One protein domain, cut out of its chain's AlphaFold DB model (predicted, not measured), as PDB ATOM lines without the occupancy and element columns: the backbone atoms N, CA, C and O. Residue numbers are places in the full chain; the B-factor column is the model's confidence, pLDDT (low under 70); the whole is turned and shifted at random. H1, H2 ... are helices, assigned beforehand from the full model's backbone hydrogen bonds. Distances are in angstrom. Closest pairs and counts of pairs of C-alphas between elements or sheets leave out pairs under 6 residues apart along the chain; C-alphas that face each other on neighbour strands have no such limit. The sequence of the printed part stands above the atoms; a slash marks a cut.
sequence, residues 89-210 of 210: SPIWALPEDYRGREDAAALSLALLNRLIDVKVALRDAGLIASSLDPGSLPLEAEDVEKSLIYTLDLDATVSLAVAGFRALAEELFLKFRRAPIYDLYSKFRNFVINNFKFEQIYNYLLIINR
ATOM      1  N   SER A  89     -14.972  31.804  14.464       95.75
ATOM      2  CA  SER A  89     -16.354  31.872  13.975       95.75
ATOM      3  C   SER A  89     -16.940  30.499  13.594       95.75
ATOM      4  O   SER A  89     -18.017  30.169  14.092       95.75
ATOM      5  N   PRO A  90     -16.230  29.607  12.864       96.88
ATOM      6  CA  PRO A  90     -16.747  28.271  12.532       96.88
ATOM      7  C   PRO A  90     -17.055  27.363  13.736       96.88
ATOM      8  O   PRO A  90     -17.658  26.300  13.570       96.88
ATOM      9  N   ILE A  91     -16.597  27.720  14.941       97.56
ATOM     10  CA  ILE A  91     -16.844  26.939  16.155       97.56
ATOM     11  C   ILE A  91     -18.265  27.161  16.664       97.56
ATOM     12  O   ILE A  91     -18.917  26.194  17.039       97.56
ATOM     13  N   TRP A  92     -18.741  28.405  16.676       96.81
ATOM     14  CA  TRP A  92     -19.946  28.796  17.413       96.81
ATOM     15  C   TRP A  92     -20.933  29.626  16.595       96.81
ATOM     16  O   TRP A  92     -22.122  29.603  16.904       96.81
ATOM     17  N   ALA A  93     -20.476  30.374  15.589       95.12
ATOM     18  CA  ALA A  93     -21.334  31.292  14.857       95.12
ATOM     19  C   ALA A  93     -22.421  30.519  14.109       95.12
ATOM     20  O   ALA A  93     -22.146  29.509  13.462       95.12
ATOM     21  N   LEU A  94     -23.653  31.015  14.207       93.50
ATOM     22  CA  LEU A  94     -24.810  30.437  13.538       93.50
ATOM     23  C   LEU A  94     -24.751  30.751  12.033       93.50
ATOM     24  O   LEU A  94     -24.866  31.927  11.671       93.50
ATOM     25  N   PRO A  95     -24.604  29.750  11.143       91.44
ATOM     26  CA  PRO A  95     -24.635  30.000   9.707       91.44
ATOM     27  C   PRO A  95     -26.042  30.413   9.251       91.44
ATOM     28  O   PRO A  95     -27.047  29.986   9.824       91.44
ATOM     29  N   GLU A  96     -26.119  31.226   8.195       90.19
ATOM     30  CA  GLU A  96     -27.379  31.802   7.694       90.19
ATOM     31  C   GLU A  96     -28.447  30.751   7.357       90.19
ATOM     32  O   GLU A  96     -29.625  30.961   7.646       90.19
ATOM     33  N   ASP A  97     -28.038  29.590   6.841       90.81
ATOM     34  CA  ASP A  97     -28.936  28.481   6.479       90.81
ATOM     35  C   ASP A  97     -29.718  27.906   7.680       90.81
ATOM     36  O   ASP A  97     -30.727  27.216   7.507       90.81
ATOM     37  N   TYR A  98     -29.277  28.208   8.904       89.38
ATOM     38  CA  TYR A  98     -29.892  27.770  10.158       89.38
ATOM     39  C   TYR A  98     -30.636  28.898  10.888       89.38
ATOM     40  O   TYR A  98     -31.153  28.692  11.989       89.38
ATOM     41  N   ARG A  99     -30.720  30.099  10.299       87.06
ATOM     42  CA  ARG A  99     -31.414  31.240  10.904       87.06
ATOM     43  C   ARG A  99     -32.894  30.912  11.146       87.06
ATOM     44  O   ARG A  99     -33.586  30.388  10.278       87.06
ATOM     45  N   GLY A 100     -33.385  31.254  12.338       86.88
ATOM     46  CA  GLY A 100     -34.772  31.008  12.754       86.88
ATOM     47  C   GLY A 100     -35.028  29.617  13.340       86.88
ATOM     48  O   GLY A 100     -36.158  29.335  13.728       86.88
ATOM     49  N   ARG A 101     -34.004  28.763  13.436       90.19
ATOM     50  CA  ARG A 101     -34.075  27.472  14.125       90.19
ATOM     51  C   ARG A 101     -33.635  27.618  15.585       90.19
ATOM     52  O   ARG A 101     -32.519  28.065  15.854       90.19
ATOM     53  N   GLU A 102     -34.521  27.286  16.520       91.06
ATOM     54  CA  GLU A 102     -34.294  27.493  17.960       91.06
ATOM     55  C   GLU A 102     -33.186  26.590  18.524       91.06
ATOM     56  O   GLU A 102     -32.322  27.059  19.261       91.06
ATOM     57  N   ASP A 103     -33.171  25.321  18.125       91.62
ATOM     58  CA  ASP A 103     -32.128  24.322  18.392       91.62
ATOM     59  C   ASP A 103     -30.752  24.792  17.904       91.62
ATOM     60  O   ASP A 103     -29.765  24.750  18.641       91.62
ATOM     61  N   ALA A 104     -30.692  25.327  16.684       95.12
ATOM     62  CA  ALA A 104     -29.459  25.847  16.108       95.12
ATOM     63  C   ALA A 104     -28.945  27.075  16.880       95.12
ATOM     64  O   ALA A 104     -27.753  27.173  17.179       95.12
ATOM     65  N   ALA A 105     -29.838  27.994  17.256       95.56
ATOM     66  CA  ALA A 105     -29.484  29.147  18.080       95.56
ATOM     67  C   ALA A 105     -28.999  28.726  19.480       95.56
ATOM     68  O   ALA A 105     -27.992  29.245  19.966       95.56
ATOM     69  N   ALA A 106     -29.661  27.750  20.107       95.56
ATOM     70  CA  ALA A 106     -29.252  27.211  21.401       95.56
ATOM     71  C   ALA A 106     -27.869  26.541  21.329       95.56
ATOM     72  O   ALA A 106     -27.020  26.792  22.185       95.56
ATOM     73  N   LEU A 107     -27.602  25.752  20.283       97.31
ATOM     74  CA  LEU A 107     -26.290  25.138  20.069       97.31
ATOM     75  C   LEU A 107     -25.194  26.187  19.849       97.31
ATOM     76  O   LEU A 107     -24.098  26.049  20.390       97.31
ATOM     77  N   SER A 108     -25.483  27.238  19.079       97.94
ATOM     78  CA  SER A 108     -24.549  28.344  18.843       97.94
ATOM     79  C   SER A 108     -24.106  28.987  20.162       97.94
ATOM     80  O   SER A 108     -22.907  29.139  20.409       97.94
ATOM     81  N   LEU A 109     -25.059  29.275  21.055       97.38
ATOM     82  CA  LEU A 109     -24.778  29.828  22.380       97.38
ATOM     83  C   LEU A 109     -24.008  28.849  23.274       97.38
ATOM     84  O   LEU A 109     -23.030  29.253  23.904       97.38
ATOM     85  N   ALA A 110     -24.386  27.567  23.276       97.94
ATOM     86  CA  ALA A 110     -23.681  26.532  24.030       97.94
ATOM     87  C   ALA A 110     -22.208  26.426  23.607       97.94
ATOM     88  O   ALA A 110     -21.307  26.372  24.447       97.94
ATOM     89  N   LEU A 111     -21.936  26.459  22.300       98.50
ATOM     90  CA  LEU A 111     -20.575  26.407  21.770       98.50
ATOM     91  C   LEU A 111     -19.787  27.681  22.053       98.50
ATOM     92  O   LEU A 111     -18.607  27.579  22.384       98.50
ATOM     93  N   LEU A 112     -20.418  28.858  21.999       98.50
ATOM     94  CA  LEU A 112     -19.776  30.108  22.407       98.50
ATOM     95  C   LEU A 112     -19.377  30.056  23.889       98.50
ATOM     96  O   LEU A 112     -18.226  30.330  24.223       98.50
ATOM     97  N   ASN A 113     -20.284  29.629  24.770       97.75
ATOM     98  CA  ASN A 113     -20.001  29.477  26.198       97.75
ATOM     99  C   ASN A 113     -18.867  28.483  26.455       97.75
ATOM    100  O   ASN A 113     -17.966  28.759  27.252       97.75
ATOM    101  N   ARG A 114     -18.860  27.350  25.746       98.12
ATOM    102  CA  ARG A 114     -17.776  26.372  25.846       98.12
ATOM    103  C   ARG A 114     -16.459  26.888  25.294       98.12
ATOM    104  O   ARG A 114     -15.425  26.607  25.897       98.12
ATOM    105  N   LEU A 115     -16.466  27.658  24.213       98.56
ATOM    106  CA  LEU A 115     -15.258  28.259  23.658       98.56
ATOM    107  C   LEU A 115     -14.674  29.331  24.590       98.56
ATOM    108  O   LEU A 115     -13.458  29.366  24.777       98.56
ATOM    109  N   ILE A 116     -15.521  30.147  25.226       98.44
ATOM    110  CA  ILE A 116     -15.111  31.082  26.286       98.44
ATOM    111  C   ILE A 116     -14.374  30.316  27.392       98.44
ATOM    112  O   ILE A 116     -13.249  30.665  27.750       98.44
ATOM    113  N   ASP A 117     -14.957  29.217  27.877       98.50
ATOM    114  CA  ASP A 117     -14.334  28.386  28.910       98.50
ATOM    115  C   ASP A 117     -13.036  27.714  28.438       98.50
ATOM    116  O   ASP A 117     -12.109  27.574  29.231       98.50
ATOM    117  N   VAL A 118     -12.908  27.349  27.154       98.56
ATOM    118  CA  VAL A 118     -11.639  26.855  26.582       98.56
ATOM    119  C   VAL A 118     -10.558  27.930  26.695       98.56
ATOM    120  O   VAL A 118      -9.461  27.649  27.176       98.56
ATOM    121  N   LYS A 119     -10.857  29.173  26.296       97.88
ATOM    122  CA  LYS A 119      -9.904  30.296  26.349       97.88
ATOM    123  C   LYS A 119      -9.460  30.619  27.778       97.88
ATOM    124  O   LYS A 119      -8.292  30.951  27.990       97.88
ATOM    125  N   VAL A 120     -10.357  30.482  28.754       98.19
ATOM    126  CA  VAL A 120     -10.033  30.607  30.183       98.19
ATOM    127  C   VAL A 120      -9.190  29.417  30.657       98.19
ATOM    128  O   VAL A 120      -8.154  29.618  31.290       98.19
ATOM    129  N   ALA A 121      -9.569  28.185  30.308       98.19
ATOM    130  CA  ALA A 121      -8.874  26.967  30.731       98.19
ATOM    131  C   ALA A 121      -7.427  26.879  30.221       98.19
ATOM    132  O   ALA A 121      -6.565  26.363  30.929       98.19
ATOM    133  N   LEU A 122      -7.138  27.421  29.032       97.38
ATOM    134  CA  LEU A 122      -5.770  27.530  28.502       97.38
ATOM    135  C   LEU A 122      -4.836  28.358  29.404       97.38
ATOM    136  O   LEU A 122      -3.619  28.209  29.314       97.38
ATOM    137  N   ARG A 123      -5.395  29.215  30.266       96.38
ATOM    138  CA  ARG A 123      -4.658  30.063  31.215       96.38
ATOM    139  C   ARG A 123      -4.736  29.525  32.641       96.38
ATOM    140  O   ARG A 123      -3.733  29.506  33.345       96.38
ATOM    141  N   ASP A 124      -5.919  29.090  33.062       97.19
ATOM    142  CA  ASP A 124      -6.178  28.570  34.405       97.19
ATOM    143  C   ASP A 124      -7.305  27.523  34.363       97.19
ATOM    144  O   ASP A 124      -8.488  27.819  34.542       97.19
ATOM    145  N   ALA A 125      -6.935  26.266  34.110       97.50
ATOM    146  CA  ALA A 125      -7.876  25.144  34.110       97.50
ATOM    147  C   ALA A 125      -8.524  24.910  35.486       97.50
ATOM    148  O   ALA A 125      -9.653  24.420  35.559       97.50
ATOM    149  N   GLY A 126      -7.834  25.271  36.576       97.25
ATOM    150  CA  GLY A 126      -8.350  25.142  37.938       97.25
ATOM    151  C   GLY A 126      -9.561  26.039  38.176       97.25
ATOM    152  O   GLY A 126     -10.532  25.609  38.798       97.25
ATOM    153  N   LEU A 127      -9.544  27.246  37.604       96.75
ATOM    154  CA  LEU A 127     -10.659  28.186  37.676       96.75
ATOM    155  C   LEU A 127     -11.943  27.594  37.070       96.75
ATOM    156  O   LEU A 127     -12.979  27.594  37.735       96.75
ATOM    157  N   ILE A 128     -11.859  27.003  35.873       97.38
ATOM    158  CA  ILE A 128     -12.995  26.332  35.209       97.38
ATOM    159  C   ILE A 128     -13.423  25.058  35.945       97.38
ATOM    160  O   ILE A 128     -14.613  24.803  36.122       97.38
ATOM    161  N   ALA A 129     -12.469  24.257  36.423       95.50
ATOM    162  CA  ALA A 129     -12.777  23.059  37.199       95.50
ATOM    163  C   ALA A 129     -13.553  23.385  38.488       95.50
ATOM    164  O   ALA A 129     -14.436  22.626  38.881       95.50
ATOM    165  N   SER A 130     -13.232  24.510  39.133       93.69
ATOM    166  CA  SER A 130     -13.863  24.941  40.384       93.69
ATOM    167  C   SER A 130     -15.266  25.529  40.216       93.69
ATOM    168  O   SER A 130     -16.045  25.499  41.166       93.69
ATOM    169  N   SER A 131     -15.605  26.044  39.028       90.25
ATOM    170  CA  SER A 131     -16.924  26.629  38.754       90.25
ATOM    171  C   SER A 131     -17.990  25.602  38.390       90.25
ATOM    172  O   SER A 131     -19.169  25.933  38.307       90.25
ATOM    173  N   LEU A 132     -17.574  24.369  38.115       88.81
ATOM    174  CA  LEU A 132     -18.460  23.293  37.717       88.81
ATOM    175  C   LEU A 132     -19.299  22.816  38.910       88.81
ATOM    176  O   LEU A 132     -18.750  22.342  39.904       88.81
ATOM    177  N   ASP A 133     -20.622  22.866  38.768       85.94
ATOM    178  CA  ASP A 133     -21.571  22.305  39.733       85.94
ATOM    179  C   ASP A 133     -22.146  20.971  39.225       85.94
ATOM    180  O   ASP A 133     -23.014  20.970  38.345       85.94
ATOM    181  N   PRO A 134     -21.729  19.818  39.785       79.56
ATOM    182  CA  PRO A 134     -22.280  18.518  39.412       79.56
ATOM    183  C   PRO A 134     -23.777  18.358  39.662       79.56
ATOM    184  O   PRO A 134     -24.384  17.494  39.038       79.56
ATOM    185  N   GLY A 135     -24.375  19.154  40.553       79.62
ATOM    186  CA  GLY A 135     -25.815  19.119  40.812       79.62
ATOM    187  C   GLY A 135     -26.659  19.704  39.677       79.62
ATOM    188  O   GLY A 135     -27.852  19.425  39.605       79.62
ATOM    189  N   SER A 136     -26.042  20.478  38.782       79.44
ATOM    190  CA  SER A 136     -26.704  21.131  37.645       79.44
ATOM    191  C   SER A 136     -26.755  20.273  36.373       79.44
ATOM    192  O   SER A 136     -27.325  20.701  35.369       79.44
ATOM    193  N   LEU A 137     -26.164  19.070  36.398       81.50
ATOM    194  CA  LEU A 137     -25.942  18.231  35.221       81.50
ATOM    195  C   LEU A 137     -26.384  16.772  35.436       81.50
ATOM    196  O   LEU A 137     -26.122  16.198  36.496       81.50
ATOM    197  N   PRO A 138     -26.929  16.110  34.398       76.94
ATOM    198  CA  PRO A 138     -27.391  16.672  33.127       76.94
ATOM    199  C   PRO A 138     -28.751  17.377  33.252       76.94
ATOM    200  O   PRO A 138     -29.495  17.140  34.202       76.94
ATOM    201  N   LEU A 139     -29.084  18.215  32.266       80.38
ATOM    202  CA  LEU A 139     -30.399  18.847  32.159       80.38
ATOM    203  C   LEU A 139     -31.317  18.011  31.263       80.38
ATOM    204  O   LEU A 139     -31.016  17.791  30.091       80.38
ATOM    205  N   GLU A 140     -32.452  17.583  31.811       80.12
ATOM    206  CA  GLU A 140     -33.537  16.965  31.046       80.12
ATOM    207  C   GLU A 140     -34.525  18.049  30.592       80.12
ATOM    208  O   GLU A 140     -34.994  18.863  31.390       80.12
ATOM    209  N   ALA A 141     -34.814  18.073  29.294       82.88
ATOM    210  CA  ALA A 141     -35.722  19.006  28.638       82.88
ATOM    211  C   ALA A 141     -36.861  18.253  27.927       82.88
ATOM    212  O   ALA A 141     -36.972  17.032  28.007       82.88
ATOM    213  N   GLU A 142     -37.716  19.000  27.225       82.38
ATOM    214  CA  GLU A 142     -38.888  18.473  26.508       82.38
ATOM    215  C   GLU A 142     -38.539  17.398  25.472       82.38
ATOM    216  O   GLU A 142     -39.328  16.484  25.234       82.38
ATOM    217  N   ASP A 143     -37.357  17.507  24.865       86.81
ATOM    218  CA  ASP A 143     -36.837  16.543  23.911       86.81
ATOM    219  C   ASP A 143     -35.348  16.250  24.155       86.81
ATOM    220  O   ASP A 143     -34.635  16.937  24.903       86.81
ATOM    221  N   VAL A 144     -34.890  15.166  23.531       88.88
ATOM    222  CA  VAL A 144     -33.521  14.664  23.659       88.88
ATOM    223  C   VAL A 144     -32.507  15.675  23.126       88.88
ATOM    224  O   VAL A 144     -31.455  15.849  23.737       88.88
ATOM    225  N   GLU A 145     -32.815  16.372  22.034       90.19
ATOM    226  CA  GLU A 145     -31.912  17.338  21.408       90.19
ATOM    227  C   GLU A 145     -31.616  18.510  22.336       90.19
ATOM    228  O   GLU A 145     -30.459  18.789  22.655       90.19
ATOM    229  N   LYS A 146     -32.677  19.140  22.844       90.75
ATOM    230  CA  LYS A 146     -32.605  20.229  23.815       90.75
ATOM    231  C   LYS A 146     -31.870  19.783  25.069       90.75
ATOM    232  O   LYS A 146     -31.027  20.522  25.567       90.75
ATOM    233  N   SER A 147     -32.122  18.564  25.549       91.50
ATOM    234  CA  SER A 147     -31.422  18.016  26.718       91.50
ATOM    235  C   SER A 147     -29.909  17.931  26.482       91.50
ATOM    236  O   SER A 147     -29.116  18.330  27.337       91.50
ATOM    237  N   LEU A 148     -29.483  17.468  25.301       94.12
ATOM    238  CA  LEU A 148     -28.068  17.395  24.929       94.12
ATOM    239  C   LEU A 148     -27.434  18.785  24.790       94.12
ATOM    240  O   LEU A 148     -26.336  18.997  25.307       94.12
ATOM    241  N   ILE A 149     -28.119  19.729  24.136       95.44
ATOM    242  CA  ILE A 149     -27.636  21.103  23.941       95.44
ATOM    243  C   ILE A 149     -27.525  21.842  25.280       95.44
ATOM    244  O   ILE A 149     -26.483  22.421  25.574       95.44
ATOM    245  N   TYR A 150     -28.555  21.789  26.125       93.56
ATOM    246  CA  TYR A 150     -28.548  22.468  27.425       93.56
ATOM    247  C   TYR A 150     -27.547  21.844  28.394       93.56
ATOM    248  O   TYR A 150     -26.874  22.556  29.135       93.56
ATOM    249  N   THR A 151     -27.374  20.522  28.349       93.69
ATOM    250  CA  THR A 151     -26.303  19.868  29.108       93.69
ATOM    251  C   THR A 151     -24.926  20.310  28.598       93.69
ATOM    252  O   THR A 151     -24.051  20.617  29.401       93.69
ATOM    253  N   LEU A 152     -24.722  20.419  27.277       95.81
ATOM    254  CA  LEU A 152     -23.485  20.957  26.695       95.81
ATOM    255  C   LEU A 152     -23.213  22.406  27.109       95.81
ATOM    256  O   LEU A 152     -22.051  22.734  27.341       95.81
ATOM    257  N   ASP A 153     -24.242  23.242  27.243       95.62
ATOM    258  CA  ASP A 153     -24.128  24.635  27.702       95.62
ATOM    259  C   ASP A 153     -23.678  24.767  29.166       95.62
ATOM    260  O   ASP A 153     -23.053  25.758  29.556       95.62
ATOM    261  N   LEU A 154     -23.821  23.709  29.970       92.88
ATOM    262  CA  LEU A 154     -23.361  23.665  31.365       92.88
ATOM    263  C   LEU A 154     -22.125  22.777  31.617       92.88
ATOM    264  O   LEU A 154     -21.385  23.017  32.570       92.88
ATOM    265  N   ASP A 155     -21.836  21.801  30.753       93.94
ATOM    266  CA  ASP A 155     -20.690  20.900  30.906       93.94
ATOM    267  C   ASP A 155     -19.333  21.552  30.579       93.94
ATOM    268  O   ASP A 155     -18.773  21.418  29.484       93.94
ATOM    269  N   ALA A 156     -18.738  22.200  31.581       94.88
ATOM    270  CA  ALA A 156     -17.389  22.755  31.492       94.88
ATOM    271  C   ALA A 156     -16.288  21.690  31.273       94.88
ATOM    272  O   ALA A 156     -15.164  22.032  30.891       94.88
ATOM    273  N   THR A 157     -16.575  20.393  31.463       96.00
ATOM    274  CA  THR A 157     -15.584  19.336  31.198       96.00
ATOM    275  C   THR A 157     -15.286  19.192  29.706       96.00
ATOM    276  O   THR A 157     -14.165  18.824  29.355       96.00
ATOM    277  N   VAL A 158     -16.228  19.554  28.823       97.44
ATOM    278  CA  VAL A 158     -15.970  19.656  27.377       97.44
ATOM    279  C   VAL A 158     -14.865  20.672  27.117       97.44
ATOM    280  O   VAL A 158     -13.889  20.358  26.439       97.44
ATOM    281  N   SER A 159     -14.972  21.863  27.706       98.31
ATOM    282  CA  SER A 159     -13.983  22.928  27.539       98.31
ATOM    283  C   SER A 159     -12.606  22.531  28.061       98.31
ATOM    284  O   SER A 159     -11.606  22.740  27.379       98.31
ATOM    285  N   LEU A 160     -12.546  21.885  29.229       98.44
ATOM    286  CA  LEU A 160     -11.296  21.354  29.781       98.44
ATOM    287  C   LEU A 160     -10.656  20.312  28.852       98.44
ATOM    288  O   LEU A 160      -9.452  20.364  28.600       98.44
ATOM    289  N   ALA A 161     -11.449  19.382  28.314       98.31
ATOM    290  CA  ALA A 161     -10.954  18.349  27.410       98.31
ATOM    291  C   ALA A 161     -10.453  18.932  26.078       98.31
ATOM    292  O   ALA A 161      -9.390  18.524  25.603       98.31
ATOM    293  N   VAL A 162     -11.184  19.894  25.504       98.38
ATOM    294  CA  VAL A 162     -10.804  20.612  24.275       98.38
ATOM    295  C   VAL A 162      -9.534  21.442  24.492       98.38
ATOM    296  O   VAL A 162      -8.666  21.459  23.622       98.38
ATOM    297  N   ALA A 163      -9.360  22.044  25.672       98.06
ATOM    298  CA  ALA A 163      -8.137  22.750  26.060       98.06
ATOM    299  C   ALA A 163      -6.936  21.818  26.357       98.06
ATOM    300  O   ALA A 163      -5.847  22.300  26.656       98.06
ATOM    301  N   GLY A 164      -7.109  20.491  26.277       98.19
ATOM    302  CA  GLY A 164      -6.042  19.498  26.463       98.19
ATOM    303  C   GLY A 164      -5.982  18.854  27.854       98.19
ATOM    304  O   GLY A 164      -5.253  17.882  28.047       98.19
ATOM    305  N   PHE A 165      -6.802  19.296  28.811       98.19
ATOM    306  CA  PHE A 165      -6.848  18.776  30.185       98.19
ATOM    307  C   PHE A 165      -7.751  17.539  30.309       98.19
ATOM    308  O   PHE A 165      -8.619  17.458  31.177       98.19
ATOM    309  N   ARG A 166      -7.549  16.544  29.433       96.62
ATOM    310  CA  ARG A 166      -8.435  15.370  29.309       96.62
ATOM    311  C   ARG A 166      -8.585  14.574  30.606       96.62
ATOM    312  O   ARG A 166      -9.700  14.229  30.965       96.62
ATOM    313  N   ALA A 167      -7.495  14.309  31.329       96.62
ATOM    314  CA  ALA A 167      -7.557  13.530  32.571       96.62
ATOM    315  C   ALA A 167      -8.429  14.212  33.643       96.62
ATOM    316  O   ALA A 167      -9.283  13.566  34.244       96.62
ATOM    317  N   LEU A 168      -8.257  15.527  33.819       95.81
ATOM    318  CA  LEU A 168      -9.066  16.336  34.732       95.81
ATOM    319  C   LEU A 168     -10.533  16.379  34.287       95.81
ATOM    320  O   LEU A 168     -11.435  16.218  35.105       95.81
ATOM    321  N   ALA A 169     -10.776  16.559  32.987       95.94
ATOM    322  CA  ALA A 169     -12.121  16.556  32.427       95.94
ATOM    323  C   ALA A 169     -12.858  15.235  32.700       95.94
ATOM    324  O   ALA A 169     -14.018  15.268  33.097       95.94
ATOM    325  N   GLU A 170     -12.194  14.087  32.532       94.38
ATOM    326  CA  GLU A 170     -12.788  12.775  32.817       94.38
ATOM    327  C   GLU A 170     -13.033  12.554  34.315       94.38
ATOM    328  O   GLU A 170     -14.097  12.069  34.696       94.38
ATOM    329  N   GLU A 171     -12.097  12.956  35.182       93.31
ATOM    330  CA  GLU A 171     -12.286  12.873  36.636       93.31
ATOM    331  C   GLU A 171     -13.534  13.647  37.087       93.31
ATOM    332  O   GLU A 171     -14.338  13.150  37.881       93.31
ATOM    333  N   LEU A 172     -13.718  14.858  36.558       91.69
ATOM    334  CA  LEU A 172     -14.888  15.681  36.839       91.69
ATOM    335  C   LEU A 172     -16.156  15.089  36.218       91.69
ATOM    336  O   LEU A 172     -17.179  15.016  36.896       91.69
ATOM    337  N   PHE A 173     -16.081  14.597  34.980       90.94
ATOM    338  CA  PHE A 173     -17.225  14.028  34.268       90.94
ATOM    339  C   PHE A 173     -17.801  12.780  34.956       90.94
ATOM    340  O   PHE A 173     -19.017  12.566  34.982       90.94
ATOM    341  N   LEU A 174     -16.951  11.967  35.591       88.31
ATOM    342  CA  LEU A 174     -17.385  10.801  36.369       88.31
ATOM    343  C   LEU A 174     -18.265  11.167  37.573       88.31
ATOM    344  O   LEU A 174     -19.040  10.327  38.039       88.31
ATOM    345  N   LYS A 175     -18.206  12.416  38.055       84.94
ATOM    346  CA  LYS A 175     -19.065  12.897  39.147       84.94
ATOM    347  C   LYS A 175     -20.537  13.022  38.717       84.94
ATOM    348  O   LYS A 175     -21.403  13.010  39.588       84.94
ATOM    349  N   PHE A 176     -20.839  13.035  37.411       75.00
ATOM    350  CA  PHE A 176     -22.197  13.184  36.857       75.00
ATOM    351  C   PHE A 176     -22.916  11.861  36.539       75.00
ATOM    352  O   PHE A 176     -24.011  11.867  35.981       75.00
ATOM    353  N   ARG A 177     -22.325  10.704  36.875       69.56
ATOM    354  CA  ARG A 177     -22.756   9.357  36.433       69.56
ATOM    355  C   ARG A 177     -24.122   8.871  36.971       69.56
ATOM    356  O   ARG A 177     -24.393   7.677  36.991       69.56
ATOM    357  N   ARG A 178     -24.994   9.753  37.464       65.62
ATOM    358  CA  ARG A 178     -26.215   9.373  38.201       65.62
ATOM    359  C   ARG A 178     -27.528   9.506  37.418       65.62
ATOM    360  O   ARG A 178     -28.559   9.144  37.973       65.62
ATOM    361  N   ALA A 179     -27.511   9.971  36.168       64.62
ATOM    362  CA  ALA A 179     -28.730  10.260  35.405       64.62
ATOM    363  C   ALA A 179     -28.989   9.282  34.235       64.62
ATOM    364  O   ALA A 179     -28.029   8.829  33.609       64.62
ATOM    365  N   PRO A 180     -30.255   8.996  33.871       64.88
ATOM    366  CA  PRO A 180     -30.602   8.115  32.747       64.88
ATOM    367  C   PRO A 180     -30.065   8.575  31.382       64.88
ATOM    368  O   PRO A 180     -29.660   7.745  30.571       64.88
ATOM    369  N   ILE A 181     -30.001   9.890  31.130       76.56
ATOM    370  CA  ILE A 181     -29.447  10.448  29.882       76.56
ATOM    371  C   ILE A 181     -27.910  10.349  29.803       76.56
ATOM    372  O   ILE A 181     -27.331  10.606  28.749       76.56
ATOM    373  N   TYR A 182     -27.230   9.944  30.884       78.75
ATOM    374  CA  TYR A 182     -25.767   9.961  30.981       78.75
ATOM    375  C   TYR A 182     -25.074   9.190  29.853       78.75
ATOM    376  O   TYR A 182     -24.112   9.693  29.280       78.75
ATOM    377  N   ASP A 183     -25.569   8.008  29.480       86.12
ATOM    378  CA  ASP A 183     -24.936   7.196  28.432       86.12
ATOM    379  C   ASP A 183     -25.061   7.837  27.043       86.12
ATOM    380  O   ASP A 183     -24.127   7.793  26.238       86.12
ATOM    381  N   LEU A 184     -26.211   8.454  26.757       89.00
ATOM    382  CA  LEU A 184     -26.425   9.178  25.507       89.00
ATOM    383  C   LEU A 184     -25.576  10.450  25.472       89.00
ATOM    384  O   LEU A 184     -24.865  10.694  24.494       89.00
ATOM    385  N   TYR A 185     -25.602  11.221  26.560       91.81
ATOM    386  CA  TYR A 185     -24.808  12.432  26.680       91.81
ATOM    387  C   TYR A 185     -23.310  12.134  26.625       91.81
ATOM    388  O   TYR A 185     -22.583  12.849  25.953       91.81
ATOM    389  N   SER A 186     -22.832  11.046  27.230       91.88
ATOM    390  CA  SER A 186     -21.422  10.645  27.165       91.88
ATOM    391  C   SER A 186     -20.953  10.431  25.720       91.88
ATOM    392  O   SER A 186     -19.882  10.909  25.337       91.88
ATOM    393  N   LYS A 187     -21.773   9.786  24.877       93.25
ATOM    394  CA  LYS A 187     -21.474   9.628  23.441       93.25
ATOM    395  C   LYS A 187     -21.442  10.974  22.723       93.25
ATOM    396  O   LYS A 187     -20.492  11.245  21.991       93.25
ATOM    397  N   PHE A 188     -22.447  11.817  22.962       95.38
ATOM    398  CA  PHE A 188     -22.521  13.159  22.385       95.38
ATOM    399  C   PHE A 188     -21.328  14.030  22.803       95.38
ATOM    400  O   PHE A 188     -20.624  14.559  21.951       95.38
ATOM    401  N   ARG A 189     -21.022  14.095  24.099       95.25
ATOM    402  CA  ARG A 189     -19.863  14.781  24.680       95.25
ATOM    403  C   ARG A 189     -18.563  14.351  24.008       95.25
ATOM    404  O   ARG A 189     -17.783  15.195  23.575       95.25
ATOM    405  N   ASN A 190     -18.334  13.046  23.879       96.31
ATOM    406  CA  ASN A 190     -17.135  12.525  23.224       96.31
ATOM    407  C   ASN A 190     -17.069  12.919  21.744       96.31
ATOM    408  O   ASN A 190     -15.986  13.212  21.237       96.31
ATOM    409  N   PHE A 191     -18.206  12.956  21.046       97.81
ATOM    410  CA  PHE A 191     -18.260  13.468  19.680       97.81
ATOM    411  C   PHE A 191     -17.880  14.955  19.630       97.81
ATOM    412  O   PHE A 191     -16.987  15.313  18.864       97.81
ATOM    413  N   VAL A 192     -18.483  15.786  20.488       98.12
ATOM    414  CA  VAL A 192     -18.233  17.234  20.584       98.12
ATOM    415  C   VAL A 192     -16.760  17.536  20.866       98.12
ATOM    416  O   VAL A 192     -16.169  18.353  20.168       98.12
ATOM    417  N   ILE A 193     -16.132  16.842  21.823       98.00
ATOM    418  CA  ILE A 193     -14.710  17.039  22.174       98.00
ATOM    419  C   ILE A 193     -13.788  16.820  20.966       98.00
ATOM    420  O   ILE A 193     -12.771  17.498  20.831       98.00
ATOM    421  N   ASN A 194     -14.126  15.877  20.085       97.69
ATOM    422  CA  ASN A 194     -13.314  15.558  18.910       97.69
ATOM    423  C   ASN A 194     -13.704  16.364  17.659       97.69
ATOM    424  O   ASN A 194     -12.940  16.391  16.698       97.69
ATOM    425  N   ASN A 195     -14.870  17.014  17.665       97.62
ATOM    426  CA  ASN A 195     -15.469  17.696  16.518       97.62
ATOM    427  C   ASN A 195     -16.024  19.061  16.941       97.62
ATOM    428  O   ASN A 195     -17.185  19.367  16.685       97.62
ATOM    429  N   PHE A 196     -15.223  19.856  17.657       97.62
ATOM    430  CA  PHE A 196     -15.654  21.099  18.308       97.62
ATOM    431  C   PHE A 196     -15.905  22.237  17.295       97.62
ATOM    432  O   PHE A 196     -15.167  23.220  17.235       97.62
ATOM    433  N   LYS A 197     -16.913  22.051  16.436       97.44
ATOM    434  CA  LYS A 197     -17.374  22.958  15.382       97.44
ATOM    435  C   LYS A 197     -18.885  22.864  15.223       97.44
ATOM    436  O   LYS A 197     -19.429  21.758  15.223       97.44
ATOM    437  N   PHE A 198     -19.532  24.006  15.001       97.62
ATOM    438  CA  PHE A 198     -20.988  24.117  14.922       97.62
ATOM    439  C   PHE A 198     -21.609  23.101  13.956       97.62
ATOM    440  O   PHE A 198     -22.390  22.248  14.373       97.62
ATOM    441  N   GLU A 199     -21.211  23.131  12.679       95.44
ATOM    442  CA  GLU A 199     -21.827  22.292  11.640       95.44
ATOM    443  C   GLU A 199     -21.671  20.793  11.917       95.44
ATOM    444  O   GLU A 199     -22.586  20.010  11.670       95.44
ATOM    445  N   GLN A 200     -20.521  20.373  12.450       96.69
ATOM    446  CA  GLN A 200     -20.260  18.962  12.745       96.69
ATOM    447  C   GLN A 200     -21.198  18.456  13.842       96.69
ATOM    448  O   GLN A 200     -21.761  17.367  13.729       96.69
ATOM    449  N   ILE A 201     -21.384  19.264  14.884       97.19
ATOM    450  CA  ILE A 201     -22.213  18.924  16.040       97.19
ATOM    451  C   ILE A 201     -23.694  18.992  15.674       97.19
ATOM    452  O   ILE A 201     -24.434  18.064  15.993       97.19
ATOM    453  N   TYR A 202     -24.118  20.021  14.940       95.31
ATOM    454  CA  TYR A 202     -25.500  20.139  14.481       95.31
ATOM    455  C   TYR A 202     -25.893  18.964  13.573       95.31
ATOM    456  O   TYR A 202     -26.929  18.333  13.768       95.31
ATOM    457  N   ASN A 203     -25.023  18.578  12.634       93.19
ATOM    458  CA  ASN A 203     -25.266  17.413  11.780       93.19
ATOM    459  C   ASN A 203     -25.355  16.102  12.575       93.19
ATOM    460  O   ASN A 203     -26.151  15.234  12.224       93.19
ATOM    461  N   TYR A 204     -24.576  15.953  13.651       94.44
ATOM    462  CA  TYR A 204     -24.696  14.803  14.550       94.44
ATOM    463  C   TYR A 204     -26.064  14.768  15.247       94.44
ATOM    464  O   TYR A 204     -26.699  13.714  15.275       94.44
ATOM    465  N   LEU A 205     -26.541  15.912  15.753       92.81
ATOM    466  CA  LEU A 205     -27.862  16.031  16.384       92.81
ATOM    467  C   LEU A 205     -28.995  15.637  15.417       92.81
ATOM    468  O   LEU A 205     -29.876  14.858  15.777       92.81
ATOM    469  N   LEU A 206     -28.911  16.047  14.146       88.94
ATOM    470  CA  LEU A 206     -29.887  15.658  13.118       88.94
ATOM    471  C   LEU A 206     -29.920  14.152  12.815       88.94
ATOM    472  O   LEU A 206     -30.926  13.661  12.301       88.94
ATOM    473  N   ILE A 207     -28.825  13.424  13.057       87.75
ATOM    474  CA  ILE A 207     -28.740  11.979  12.796       87.75
ATOM    475  C   ILE A 207     -29.337  11.185  13.954       87.75
ATOM    476  O   ILE A 207     -30.048  10.216  13.711       87.75
ATOM    477  N   ILE A 208     -29.059  11.575  15.198       82.94
ATOM    478  CA  ILE A 208     -29.543  10.846  16.381       82.94
ATOM    479  C   ILE A 208     -31.049  11.025  16.630       82.94
ATOM    480  O   ILE A 208     -31.629  10.237  17.370       82.94
ATOM    481  N   ASN A 209     -31.666  12.036  16.007       64.94
ATOM    482  CA  ASN A 209     -33.100  12.330  16.089       64.94
ATOM    483  C   ASN A 209     -33.925  11.742  14.925       64.94
ATOM    484  O   ASN A 209     -35.104  12.071  14.786       64.94
ATOM    485  N   ARG A 210     -33.319  10.900  14.078       56.12
ATOM    486  CA  ARG A 210     -33.989  10.148  13.003       56.12
ATOM    487  C   ARG A 210     -34.103   8.674  13.356       56.12
ATOM    488  O   ARG A 210     -35.133   8.082  12.968       56.12
TER     489      ARG A 210
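Overview. This is residues 89 to 210 of the 210 residues of an uncharacterized protein of Thermoproteus sp. AZ2 (UniProt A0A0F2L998). The long helix H2 lies along one side of the domain, and H6, H7 and H8 stand in a loose row on the other side, successive ones running opposite ways. H4 and H5 fill the space between, while short H1 packs on H2 and H8, and H3 folds back from the end of H2. The 122 printed residues include eight named helices, H1 to H8 in order along the chain, and no named strand; the class is all helix. The whole is compact, with a radius of gyration of the C-alphas of 13.6 A and spans of 38 by 32 by 20 A.

Along the chain. H1, residues 89 to 92, begins with C-alpha 89 at (-16.354, 31.872, 13.975). H2, residues 102 to 121, is the longest at 28.5 A, from C-alpha 102 at (-34.294, 27.493, 17.960). H3 is residues 125 to 131. H4, residues 144 to 154, measures 15.6 A, and H5 is residues 156 to 162. H6, residues 166 to 176, measures 15.8 A; H7, residues 182 to 194, 18.2 A; and H8, residues 198 to 208, 15.9 A, ending with C-alpha 208 at (-29.543, 10.846, 16.381).

Arrangement. H2 is the hub, touching five helices. With residues 107 to 115 alone it touches H1, the closest C-alphas being those of Ser 108 and Trp 92, 4.8 A apart. It touches H4 the same way at a shallow tilt of 27 degrees, closest at the C-alphas of Ala 110 and Asp 153, 4.2 A. With residues 114 to 121 alone it touches H5, only just about perpendicular at 71 degrees, closest at the C-alphas of Val 118 and Ser 159, 4.7 A. H5 and H6 form a helical hairpin at a shallow tilt of 26 degrees, the C-alphas of Thr 157 and Ala 169 closest at 4.6 A. H7 touches H5 with residues 189 to 194 alone, closest at the C-alphas of Ile 193 and Val 162, 5.7 A. H7 and H8 are close but not clearly touching, opposite ways at a shallow tilt of 32 degrees, only just short of steep. H2 and H7 are apart. Each O i to N i+4 pair is within hydrogen-bond range in H2, H3, H4, H5, H7 and H8, against 5 of 7 in H6; H1 is too short for such a pair.

Size, cuts and confidence. The C-alphas farthest apart, those of Arg 123 and Arg 210, are 39.9 A apart. The printed part has no cut and ends at the chain's last residue, 210. The link from H3 to H4, residues 132 to 143, is long. The mean pLDDT of the printed part is 91.5; residues 177 to 180 and 209 to 210 are under 70.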